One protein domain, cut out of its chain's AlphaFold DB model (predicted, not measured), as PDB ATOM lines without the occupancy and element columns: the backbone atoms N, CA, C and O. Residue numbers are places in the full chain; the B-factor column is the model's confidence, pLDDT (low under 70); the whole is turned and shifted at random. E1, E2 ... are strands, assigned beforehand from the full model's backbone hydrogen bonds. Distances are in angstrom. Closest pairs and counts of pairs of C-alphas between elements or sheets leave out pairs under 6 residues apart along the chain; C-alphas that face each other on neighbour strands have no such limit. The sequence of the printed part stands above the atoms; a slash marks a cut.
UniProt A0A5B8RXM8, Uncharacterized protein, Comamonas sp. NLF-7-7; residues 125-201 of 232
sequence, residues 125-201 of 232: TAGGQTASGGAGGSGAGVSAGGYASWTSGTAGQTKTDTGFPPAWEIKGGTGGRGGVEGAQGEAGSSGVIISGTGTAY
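This is residues 125 to 201 of the 232 residues of an uncharacterized protein of Comamonas sp. NLF-7-7 (UniProt A0A5B8RXM8). A long rod of little regular structure has the small sheet E4, E5, E6 toward one end and the hairpin E2 and E3 at the other, with unnamed stretches running lengthwise between. The printed 77 residues hold six strands, E1 to E6 along the chain, and no named helix; the class is all strand, with only 21 residues in named elements. The antiparallel sheet has the order E4, E5, E6. The whole is loose, radius of gyration of the C-alphas 16.5 A, spanning 54 by 20 by 14 A.

E4, residues 158 to 161, measures 10.5 A from C-alpha 158 at (42.425, 33.690, 40.830). E5, 168 to 171, measures 10.4 A; E6, 192 to 195, 9.0 A, ending at (49.695, 26.327, 35.193). E1 is 129 to 131, E2 141 to 143, E3 146 to 148.

E4, E5 and E6 form a meander, successive antiparallel neighbours; within hydrogen-bond range are N 159 and O 170, 2.9 A, and N 171 and O 192, 2.9 A. In hairpin E2 and E3, N 148 and O 141 are 2.8 A apart. E1 pairs with no named strand; its closest C-alpha to E5 is Ala 131, 5.6 A from Lys 171.

The farthest C-alphas, Gly 146 and Phe 164, are 54.4 A apart. The printed part has no cut; link E5 to E6 is long; residues 164 to 166 have pLDDT under 70.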
ATOM      1  N   THR A 125      41.484  23.661  41.971       97.19
ATOM      2  CA  THR A 125      42.370  23.322  43.092       97.19
ATOM      3  C   THR A 125      43.774  22.947  42.627       97.19
ATOM      4  O   THR A 125      43.936  22.199  41.667       97.19
ATOM      5  N   ALA A 126      44.794  23.457  43.318       94.94
ATOM      6  CA  ALA A 126      46.206  23.100  43.155       94.94
ATOM      7  C   ALA A 126      46.967  23.451  44.442       94.94
ATOM      8  O   ALA A 126      46.565  24.365  45.160       94.94
ATOM      9  N   GLY A 127      48.027  22.707  44.775       90.94
ATOM     10  CA  GLY A 127      48.888  23.022  45.930       90.94
ATOM     11  C   GLY A 127      48.162  23.115  47.285       90.94
ATOM     12  O   GLY A 127      48.570  23.880  48.154       90.94
ATOM     13  N   GLY A 128      47.041  22.402  47.460       91.69
ATOM     14  CA  GLY A 128      46.193  22.495  48.659       91.69
ATOM     15  C   GLY A 128      45.329  23.764  48.746       91.69
ATOM     16  O   GLY A 128      44.637  23.965  49.740       91.69
ATOM     17  N   GLN A 129      45.339  24.613  47.719       94.88
ATOM     18  CA  GLN A 129      44.521  25.818  47.616       94.88
ATOM     19  C   GLN A 129      43.338  25.609  46.672       94.88
ATOM     20  O   GLN A 129      43.429  24.888  45.681       94.88
ATOM     21  N   THR A 130      42.243  26.313  46.957       96.94
ATOM     22  CA  THR A 130      41.046  26.361  46.105       96.94
ATOM     23  C   THR A 130      40.797  27.788  45.643       96.94
ATOM     24  O   THR A 130      40.670  28.680  46.485       96.94
ATOM     25  N   ALA A 131      40.707  28.010  44.332       97.75
ATOM     26  CA  ALA A 131      40.122  29.214  43.754       97.75
ATOM     27  C   ALA A 131      38.621  28.982  43.546       97.75
ATOM     28  O   ALA A 131      38.219  28.114  42.763       97.75
ATOM     29  N   SER A 132      37.797  29.735  44.275       98.00
ATOM     30  CA  SER A 132      36.342  29.594  44.211       98.00
ATOM     31  C   SER A 132      35.773  30.160  42.913       98.00
ATOM     32  O   SER A 132      36.211  31.217  42.451       98.00
ATOM     33  N   GLY A 133      34.772  29.491  42.347       98.06
ATOM     34  CA  GLY A 133      33.992  30.017  41.233       98.06
ATOM     35  C   GLY A 133      33.149  31.236  41.616       98.06
ATOM     36  O   GLY A 133      32.872  31.493  42.790       98.06
ATOM     37  N   GLY A 134      32.766  32.017  40.609       98.12
ATOM     38  CA  GLY A 134      31.948  33.214  40.770       98.12
ATOM     39  C   GLY A 134      30.465  32.906  40.982       98.12
ATOM     40  O   GLY A 134      29.974  31.819  40.665       98.12
ATOM     41  N   ALA A 135      29.732  33.879  41.516       98.00
ATOM     42  CA  ALA A 135      28.290  33.775  41.703       98.00
ATOM     43  C   ALA A 135      27.556  33.882  40.362       98.00
ATOM     44  O   ALA A 135      27.978  34.624  39.476       98.00
ATOM     45  N   GLY A 136      26.440  33.167  40.217       98.12
ATOM     46  CA  GLY A 136      25.546  33.350  39.075       98.12
ATOM     47  C   GLY A 136      24.892  34.737  39.054       98.12
ATOM     48  O   GLY A 136      24.946  35.477  40.034       98.12
ATOM     49  N   GLY A 137      24.272  35.089  37.933       98.31
ATOM     50  CA  GLY A 137      23.467  36.296  37.767       98.31
ATOM     51  C   GLY A 137      22.016  36.120  38.224       98.31
ATOM     52  O   GLY A 137      21.501  35.007  38.321       98.31
ATOM     53  N   SER A 138      21.333  37.227  38.498       98.25
ATOM     54  CA  SER A 138      19.902  37.272  38.823       98.25
ATOM     55  C   SER A 138      19.056  37.153  37.560       98.25
ATOM     56  O   SER A 138      19.386  37.765  36.544       98.25
ATOM     57  N   GLY A 139      17.954  36.407  37.622       98.19
ATOM     58  CA  GLY A 139      16.981  36.344  36.527       98.19
ATOM     59  C   GLY A 139      16.078  37.580  36.488       98.19
ATOM     60  O   GLY A 139      15.869  38.214  37.521       98.19
ATOM     61  N   ALA A 140      15.553  37.931  35.311       98.12
ATOM     62  CA  ALA A 140      14.685  39.098  35.124       98.12
ATOM     63  C   ALA A 140      13.317  38.939  35.813       98.12
ATOM     64  O   ALA A 140      12.819  37.826  35.985       98.12
ATOM     65  N   GLY A 141      12.669  40.045  36.176       97.81
ATOM     66  CA  GLY A 141      11.320  40.012  36.739       97.81
ATOM     67  C   GLY A 141      10.898  41.325  37.383       97.81
ATOM     68  O   GLY A 141      11.512  42.369  37.177       97.81
ATOM     69  N   VAL A 142       9.833  41.277  38.178       97.75
ATOM     70  CA  VAL A 142       9.352  42.429  38.957       97.75
ATOM     71  C   VAL A 142       9.862  42.394  40.397       97.75
ATOM     72  O   VAL A 142      10.080  41.326  40.966       97.75
ATOM     73  N   SER A 143      10.050  43.566  40.996       96.38
ATOM     74  CA  SER A 143      10.511  43.745  42.378       96.38
ATOM     75  C   SER A 143       9.833  44.956  43.028       96.38
ATOM     76  O   SER A 143       9.144  45.723  42.361       96.38
ATOM     77  N   ALA A 144      10.041  45.214  44.318       92.88
ATOM     78  CA  ALA A 144       9.494  46.431  44.931       92.88
ATOM     79  C   ALA A 144       9.970  47.732  44.235       92.88
ATOM     80  O   ALA A 144       9.245  48.722  44.241       92.88
ATOM     81  N   GLY A 145      11.152  47.718  43.602       91.50
ATOM     82  CA  GLY A 145      11.735  48.874  42.911       91.50
ATOM     83  C   GLY A 145      11.323  49.043  41.445       91.50
ATOM     84  O   GLY A 145      11.777  49.988  40.808       91.50
ATOM     85  N   GLY A 146      10.498  48.147  40.896       95.19
ATOM     86  CA  GLY A 146      10.139  48.159  39.477       95.19
ATOM     87  C   GLY A 146      10.498  46.867  38.750       95.19
ATOM     88  O   GLY A 146      10.844  45.844  39.356       95.19
ATOM     89  N   TYR A 147      10.434  46.935  37.421       96.50
ATOM     90  CA  TYR A 147      11.002  45.909  36.560       96.50
ATOM     91  C   TYR A 147      12.526  45.891  36.696       96.50
ATOM     92  O   TYR A 147      13.180  46.927  36.584       96.50
ATOM     93  N   ALA A 148      13.081  44.705  36.896       96.06
ATOM     94  CA  ALA A 148      14.508  44.477  36.968       96.06
ATOM     95  C   ALA A 148      14.930  43.502  35.868       96.06
ATOM     96  O   ALA A 148      14.409  42.390  35.754       96.06
ATOM     97  N   SER A 149      15.899  43.935  35.062       96.69
ATOM     98  CA  SER A 149      16.517  43.084  34.047       96.69
ATOM     99  C   SER A 149      17.359  41.981  34.694       96.69
ATOM    100  O   SER A 149      17.741  42.058  35.865       96.69
ATOM    101  N   TRP A 150      17.684  40.959  33.907       96.69
ATOM    102  CA  TRP A 150      18.670  39.957  34.290       96.69
ATOM    103  C   TRP A 150      20.060  40.581  34.448       96.69
ATOM    104  O   TRP A 150      20.374  41.609  33.841       96.69
ATOM    105  N   THR A 151      20.902  39.941  35.258       97.94
ATOM    106  CA  THR A 151      22.292  40.354  35.475       97.94
ATOM    107  C   THR A 151      23.266  39.258  35.056       97.94
ATOM    108  O   THR A 151      22.919  38.077  34.976       97.94
ATOM    109  N   SER A 152      24.501  39.652  34.743       97.94
ATOM    110  CA  SER A 152      25.582  38.695  34.489       97.94
ATOM    111  C   SER A 152      26.109  38.106  35.796       97.94
ATOM    112  O   SER A 152      26.061  38.767  36.834       97.94
ATOM    113  N   GLY A 153      26.627  36.878  35.740       97.31
ATOM    114  CA  GLY A 153      27.371  36.299  36.855       97.31
ATOM    115  C   GLY A 153      28.716  36.992  37.073       97.31
ATOM    116  O   GLY A 153      29.214  37.727  36.216       97.31
ATOM    117  N   THR A 154      29.300  36.776  38.247       98.19
ATOM    118  CA  THR A 154      30.580  37.366  38.638       98.19
ATOM    119  C   THR A 154      31.747  36.456  38.270       98.19
ATOM    120  O   THR A 154      31.594  35.245  38.094       98.19
ATOM    121  N   ALA A 155      32.936  37.044  38.133       97.94
ATOM    122  CA  ALA A 155      34.162  36.284  37.924       97.94
ATOM    123  C   ALA A 155      34.534  35.478  39.180       97.94
ATOM    124  O   ALA A 155      34.323  35.933  40.307       97.94
ATOM    125  N   GLY A 156      35.110  34.291  38.974       97.44
ATOM    126  CA  GLY A 156      35.723  33.510  40.044       97.44
ATOM    127  C   GLY A 156      37.062  34.089  40.504       97.44
ATOM    128  O   GLY A 156      37.631  34.995  39.892       97.44
ATOM    129  N   GLN A 157      37.572  33.551  41.607       97.94
ATOM    130  CA  GLN A 157      38.859  33.943  42.177       97.94
ATOM    131  C   GLN A 157      40.017  33.478  41.294       97.94
ATOM    132  O   GLN A 157      39.915  32.470  40.601       97.94
ATOM    133  N   THR A 158      41.146  34.175  41.367       97.56
ATOM    134  CA  THR A 158      42.425  33.690  40.830       97.56
ATOM    135  C   THR A 158      43.387  33.518  41.995       97.56
ATOM    136  O   THR A 158      43.459  34.390  42.863       97.56
ATOM    137  N   LYS A 159      44.091  32.388  42.045       95.81
ATOM    138  CA  LYS A 159      45.137  32.113  43.031       95.81
ATOM    139  C   LYS A 159      46.399  31.673  42.310       95.81
ATOM    140  O   LYS A 159      46.329  30.859  41.394       95.81
ATOM    141  N   THR A 160      47.526  32.199  42.764       94.25
ATOM    142  CA  THR A 160      48.840  31.961  42.168       94.25
ATOM    143  C   THR A 160      49.836  31.642  43.271       94.25
ATOM    144  O   THR A 160      49.819  32.298  44.313       94.25
ATOM    145  N   ASP A 161      50.706  30.675  43.016       90.69
ATOM    146  CA  ASP A 161      51.918  30.409  43.779       90.69
ATOM    147  C   ASP A 161      53.122  30.540  42.847       90.69
ATOM    148  O   ASP A 161      53.250  29.817  41.858       90.69
ATOM    149  N   THR A 162      53.989  31.498  43.163       83.44
ATOM    150  CA  THR A 162      55.210  31.797  42.406       83.44
ATOM    151  C   THR A 162      56.451  31.138  43.019       83.44
ATOM    152  O   THR A 162      57.569  31.539  42.699       83.44
ATOM    153  N   GLY A 163      56.279  30.195  43.955       78.31
ATOM    154  CA  GLY A 163      57.360  29.492  44.645       78.31
ATOM    155  C   GLY A 163      58.212  28.574  43.755       78.31
ATOM    156  O   GLY A 163      57.974  28.412  42.557       78.31
ATOM    157  N   PHE A 164      59.247  27.969  44.358       64.88
ATOM    158  CA  PHE A 164      60.114  26.990  43.687       64.88
ATOM    159  C   PHE A 164      59.279  25.787  43.191       64.88
ATOM    160  O   PHE A 164      58.340  25.400  43.884       64.88
ATOM    161  N   PRO A 165      59.584  25.194  42.018       67.75
ATOM    162  CA  PRO A 165      58.677  24.284  41.326       67.75
ATOM    163  C   PRO A 165      58.085  23.138  42.175       67.75
ATOM    164  O   PRO A 165      58.822  22.506  42.936       67.75
ATOM    165  N   PRO A 166      56.795  22.798  41.965       66.25
ATOM    166  CA  PRO A 166      55.943  23.336  40.902       66.25
ATOM    167  C   PRO A 166      55.189  24.609  41.326       66.25
ATOM    168  O   PRO A 166      54.298  24.555  42.169       66.25
ATOM    169  N   ALA A 167      55.499  25.729  40.666       85.06
ATOM    170  CA  ALA A 167      54.640  26.908  40.654       85.06
ATOM    171  C   ALA A 167      53.295  26.547  40.006       85.06
ATOM    172  O   ALA A 167      53.232  25.688  39.116       85.06
ATOM    173  N   TRP A 168      52.222  27.192  40.446       92.00
ATOM    174  CA  TRP A 168      50.886  26.927  39.927       92.00
ATOM    175  C   TRP A 168      50.038  28.190  39.893       92.00
ATOM    176  O   TRP A 168      50.196  29.113  40.690       92.00
ATOM    177  N   GLU A 169      49.084  28.199  38.972       95.38
ATOM    178  CA  GLU A 169      48.072  29.235  38.856       95.38
ATOM    179  C   GLU A 169      46.736  28.571  38.540       95.38
ATOM    180  O   GLU A 169      46.611  27.775  37.604       95.38
ATOM    181  N   ILE A 170      45.729  28.893  39.345       96.81
ATOM    182  CA  ILE A 170      44.379  28.347  39.241       96.81
ATOM    183  C   ILE A 170      43.354  29.472  39.270       96.81
ATOM    184  O   ILE A 170      43.491  30.458  40.000       96.81
ATOM    185  N   LYS A 171      42.279  29.301  38.503       97.94
ATOM    186  CA  LYS A 171      41.191  30.269  38.402       97.94
ATOM    187  C   LYS A 171      39.839  29.581  38.547       97.94
ATOM    188  O   LYS A 171      39.563  28.594  37.874       97.94
ATOM    189  N   GLY A 172      38.985  30.116  39.410       98.31
ATOM    190  CA  GLY A 172      37.581  29.731  39.480       98.31
ATOM    191  C   GLY A 172      36.820  30.220  38.247       98.31
ATOM    192  O   GLY A 172      37.088  31.300  37.714       98.31
ATOM    193  N   GLY A 173      35.849  29.434  37.797       98.31
ATOM    194  CA  GLY A 173      34.988  29.784  36.676       98.31
ATOM    195  C   GLY A 173      34.145  31.026  36.961       98.31
ATOM    196  O   GLY A 173      33.849  31.360  38.106       98.31
ATOM    197  N   THR A 174      33.735  31.720  35.906       98.44
ATOM    198  CA  THR A 174      32.734  32.800  35.969       98.44
ATOM    199  C   THR A 174      31.338  32.199  36.126       98.44
ATOM    200  O   THR A 174      31.040  31.189  35.482       98.44
ATOM    201  N   GLY A 175      30.485  32.808  36.952       98.38
ATOM    202  CA  GLY A 175      29.076  32.423  37.055       98.38
ATOM    203  C   GLY A 175      28.281  32.751  35.786       98.38
ATOM    204  O   GLY A 175      28.618  33.673  35.043       98.38
ATOM    205  N   GLY A 176      27.221  31.990  35.531       98.44
ATOM    206  CA  GLY A 176      26.343  32.169  34.377       98.44
ATOM    207  C   GLY A 176      25.449  33.400  34.511       98.44
ATOM    208  O   GLY A 176      25.221  33.900  35.614       98.44
ATOM    209  N   ARG A 177      24.922  33.905  33.394       98.50
ATOM    210  CA  ARG A 177      23.938  35.000  33.385       98.50
ATOM    211  C   ARG A 177      22.570  34.512  33.861       98.50
ATOM    212  O   ARG A 177      22.226  33.347  33.682       98.50
ATOM    213  N   GLY A 178      21.776  35.398  34.455       98.50
ATOM    214  CA  GLY A 178      20.358  35.111  34.666       98.50
ATOM    215  C   GLY A 178      19.570  35.122  33.354       98.50
ATOM    216  O   GLY A 178      19.979  35.749  32.379       98.50
ATOM    217  N   GLY A 179      18.437  34.427  33.335       98.12
ATOM    218  CA  GLY A 179      17.538  34.376  32.186       98.12
ATOM    219  C   GLY A 179      16.660  35.622  32.073       98.12
ATOM    220  O   GLY A 179      16.339  36.269  33.074       98.12
ATOM    221  N   VAL A 180      16.223  35.928  30.850       97.56
ATOM    222  CA  VAL A 180      15.078  36.826  30.596       97.56
ATOM    223  C   VAL A 180      13.780  36.218  31.147       97.56
ATOM    224  O   VAL A 180      13.755  35.058  31.562       97.56
ATOM    225  N   GLU A 181      12.689  36.979  31.166       95.94
ATOM    226  CA  GLU A 181      11.404  36.501  31.680       95.94
ATOM    227  C   GLU A 181      10.946  35.241  30.925       95.94
ATOM    228  O   GLU A 181      10.983  35.171  29.697       95.94
ATOM    229  N   GLY A 182      10.539  34.216  31.670       96.25
ATOM    230  CA  GLY A 182      10.147  32.920  31.124       96.25
ATOM    231  C   GLY A 182      11.308  32.034  30.652       96.25
ATOM    232  O   GLY A 182      11.048  30.902  30.247       96.25
ATOM    233  N   ALA A 183      12.566  32.484  30.738       97.56
ATOM    234  CA  ALA A 183      13.742  31.724  30.308       97.56
ATOM    235  C   ALA A 183      14.601  31.207  31.477       97.56
ATOM    236  O   ALA A 183      14.649  31.785  32.565       97.56
ATOM    237  N   GLN A 184      15.281  30.083  31.245       97.62
ATOM    238  CA  GLN A 184      16.274  29.522  32.163       97.62
ATOM    239  C   GLN A 184      17.510  30.434  32.243       97.62
ATOM    240  O   GLN A 184      17.850  31.101  31.266       97.62
ATOM    241  N   GLY A 185      18.189  30.444  33.391       98.25
ATOM    242  CA  GLY A 185      19.519  31.044  33.505       98.25
ATOM    243  C   GLY A 185      20.591  30.240  32.764       98.25
ATOM    244  O   GLY A 185      20.452  29.041  32.526       98.25
ATOM    245  N   GLU A 186      21.697  30.889  32.426       98.50
ATOM    246  CA  GLU A 186      22.849  30.238  31.806       98.50
ATOM    247  C   GLU A 186      23.677  29.472  32.850       98.50
ATOM    248  O   GLU A 186      23.709  29.819  34.035       98.50
ATOM    249  N   ALA A 187      24.371  28.418  32.417       98.31
ATOM    250  CA  ALA A 187      25.301  27.682  33.268       98.31
ATOM    251  C   ALA A 187      26.551  28.513  33.599       98.31
ATOM    252  O   ALA A 187      26.997  29.339  32.800       98.31
ATOM    253  N   GLY A 188      27.135  28.268  34.772       98.19
ATOM    254  CA  GLY A 188      28.461  28.777  35.104       98.19
ATOM    255  C   GLY A 188      29.551  28.046  34.323       98.19
ATOM    256  O   GLY A 188      29.425  26.868  33.989       98.19
ATOM    257  N   SER A 189      30.644  28.747  34.044       98.38
ATOM    258  CA  SER A 189      31.828  28.149  33.417       98.38
ATOM    259  C   SER A 189      32.630  27.312  34.419       98.38
ATOM    260  O   SER A 189      32.568  27.541  35.628       98.38
ATOM    261  N   SER A 190      33.386  26.338  33.918       98.19
ATOM    262  CA  SER A 190      34.313  25.540  34.726       98.19
ATOM    263  C   SER A 190      35.449  26.386  35.303       98.19
ATOM    264  O   SER A 190      35.819  27.418  34.737       98.19
ATOM    265  N   GLY A 191      36.042  25.914  36.401       97.75
ATOM    266  CA  GLY A 191      37.368  26.369  36.814       97.75
ATOM    267  C   GLY A 191      38.433  26.029  35.767       97.75
ATOM    268  O   GLY A 191      38.195  25.253  34.839       97.75
ATOM    269  N   VAL A 192      39.618  26.611  35.911       97.88
ATOM    270  CA  VAL A 192      40.741  26.445  34.983       97.88
ATOM    271  C   VAL A 192      42.036  26.262  35.772       97.88
ATOM    272  O   VAL A 192      42.312  27.020  36.705       97.88
ATOM    273  N   ILE A 193      42.835  25.270  35.374       96.50
ATOM    274  CA  ILE A 193      44.250  25.165  35.752       96.50
ATOM    275  C   ILE A 193      45.041  25.908  34.678       96.50
ATOM    276  O   ILE A 193      45.070  25.475  33.529       96.50
ATOM    277  N   ILE A 194      45.605  27.063  35.030       94.50
ATOM    278  CA  ILE A 194      46.368  27.906  34.099       94.50
ATOM    279  C   ILE A 194      47.802  27.379  33.998       94.50
ATOM    280  O   ILE A 194      48.357  27.294  32.904       94.50
ATOM    281  N   SER A 195      48.384  26.975  35.129       92.00
ATOM    282  CA  SER A 195      49.695  26.327  35.193       92.00
ATOM    283  C   SER A 195      49.807  25.380  36.395       92.00
ATOM    284  O   SER A 195      49.062  25.504  37.370       92.00
ATOM    285  N   GLY A 196      50.745  24.430  36.323       88.81
ATOM    286  CA  GLY A 196      50.950  23.397  37.342       88.81
ATOM    287  C   GLY A 196      49.997  22.202  37.212       88.81
ATOM    288  O   GLY A 196      49.296  22.045  36.212       88.81
ATOM    289  N   THR A 197      49.987  21.339  38.231       91.38
ATOM    290  CA  THR A 197      49.097  20.168  38.307       91.38
ATOM    291  C   THR A 197      47.979  20.439  39.306       91.38
ATOM    292  O   THR A 197      48.236  20.822  40.448       91.38
ATOM    293  N   GLY A 198      46.736  20.204  38.895       93.81
ATOM    294  CA  GLY A 198      45.568  20.439  39.732       93.81
ATOM    295  C   GLY A 198      44.291  19.863  39.136       93.81
ATOM    296  O   GLY A 198      44.325  19.164  38.123       93.81
ATOM    297  N   THR A 199      43.162  20.185  39.761       97.38
ATOM    298  CA  THR A 199      41.832  19.738  39.335       97.38
ATOM    299  C   THR A 199      40.926  20.937  39.095       97.38
ATOM    300  O   THR A 199      40.752  21.788  39.965       97.38
ATOM    301  N   ALA A 200      40.316  20.993  37.915       97.50
ATOM    302  CA  ALA A 200      39.257  21.939  37.597       97.50
ATOM    303  C   ALA A 200      37.896  21.246  37.698       97.50
ATOM    304  O   ALA A 200      37.721  20.124  37.222       97.50
ATOM    305  N   TYR A 201      36.927  21.929  38.298       98.00
ATOM    306  CA  TYR A 201      35.567  21.434  38.465       98.00
ATOM    307  C   TYR A 201      34.615  22.195  37.533       98.00
ATOM    308  O   TYR A 201      34.830  23.389  37.284       98.00
TER     309      TYR A 201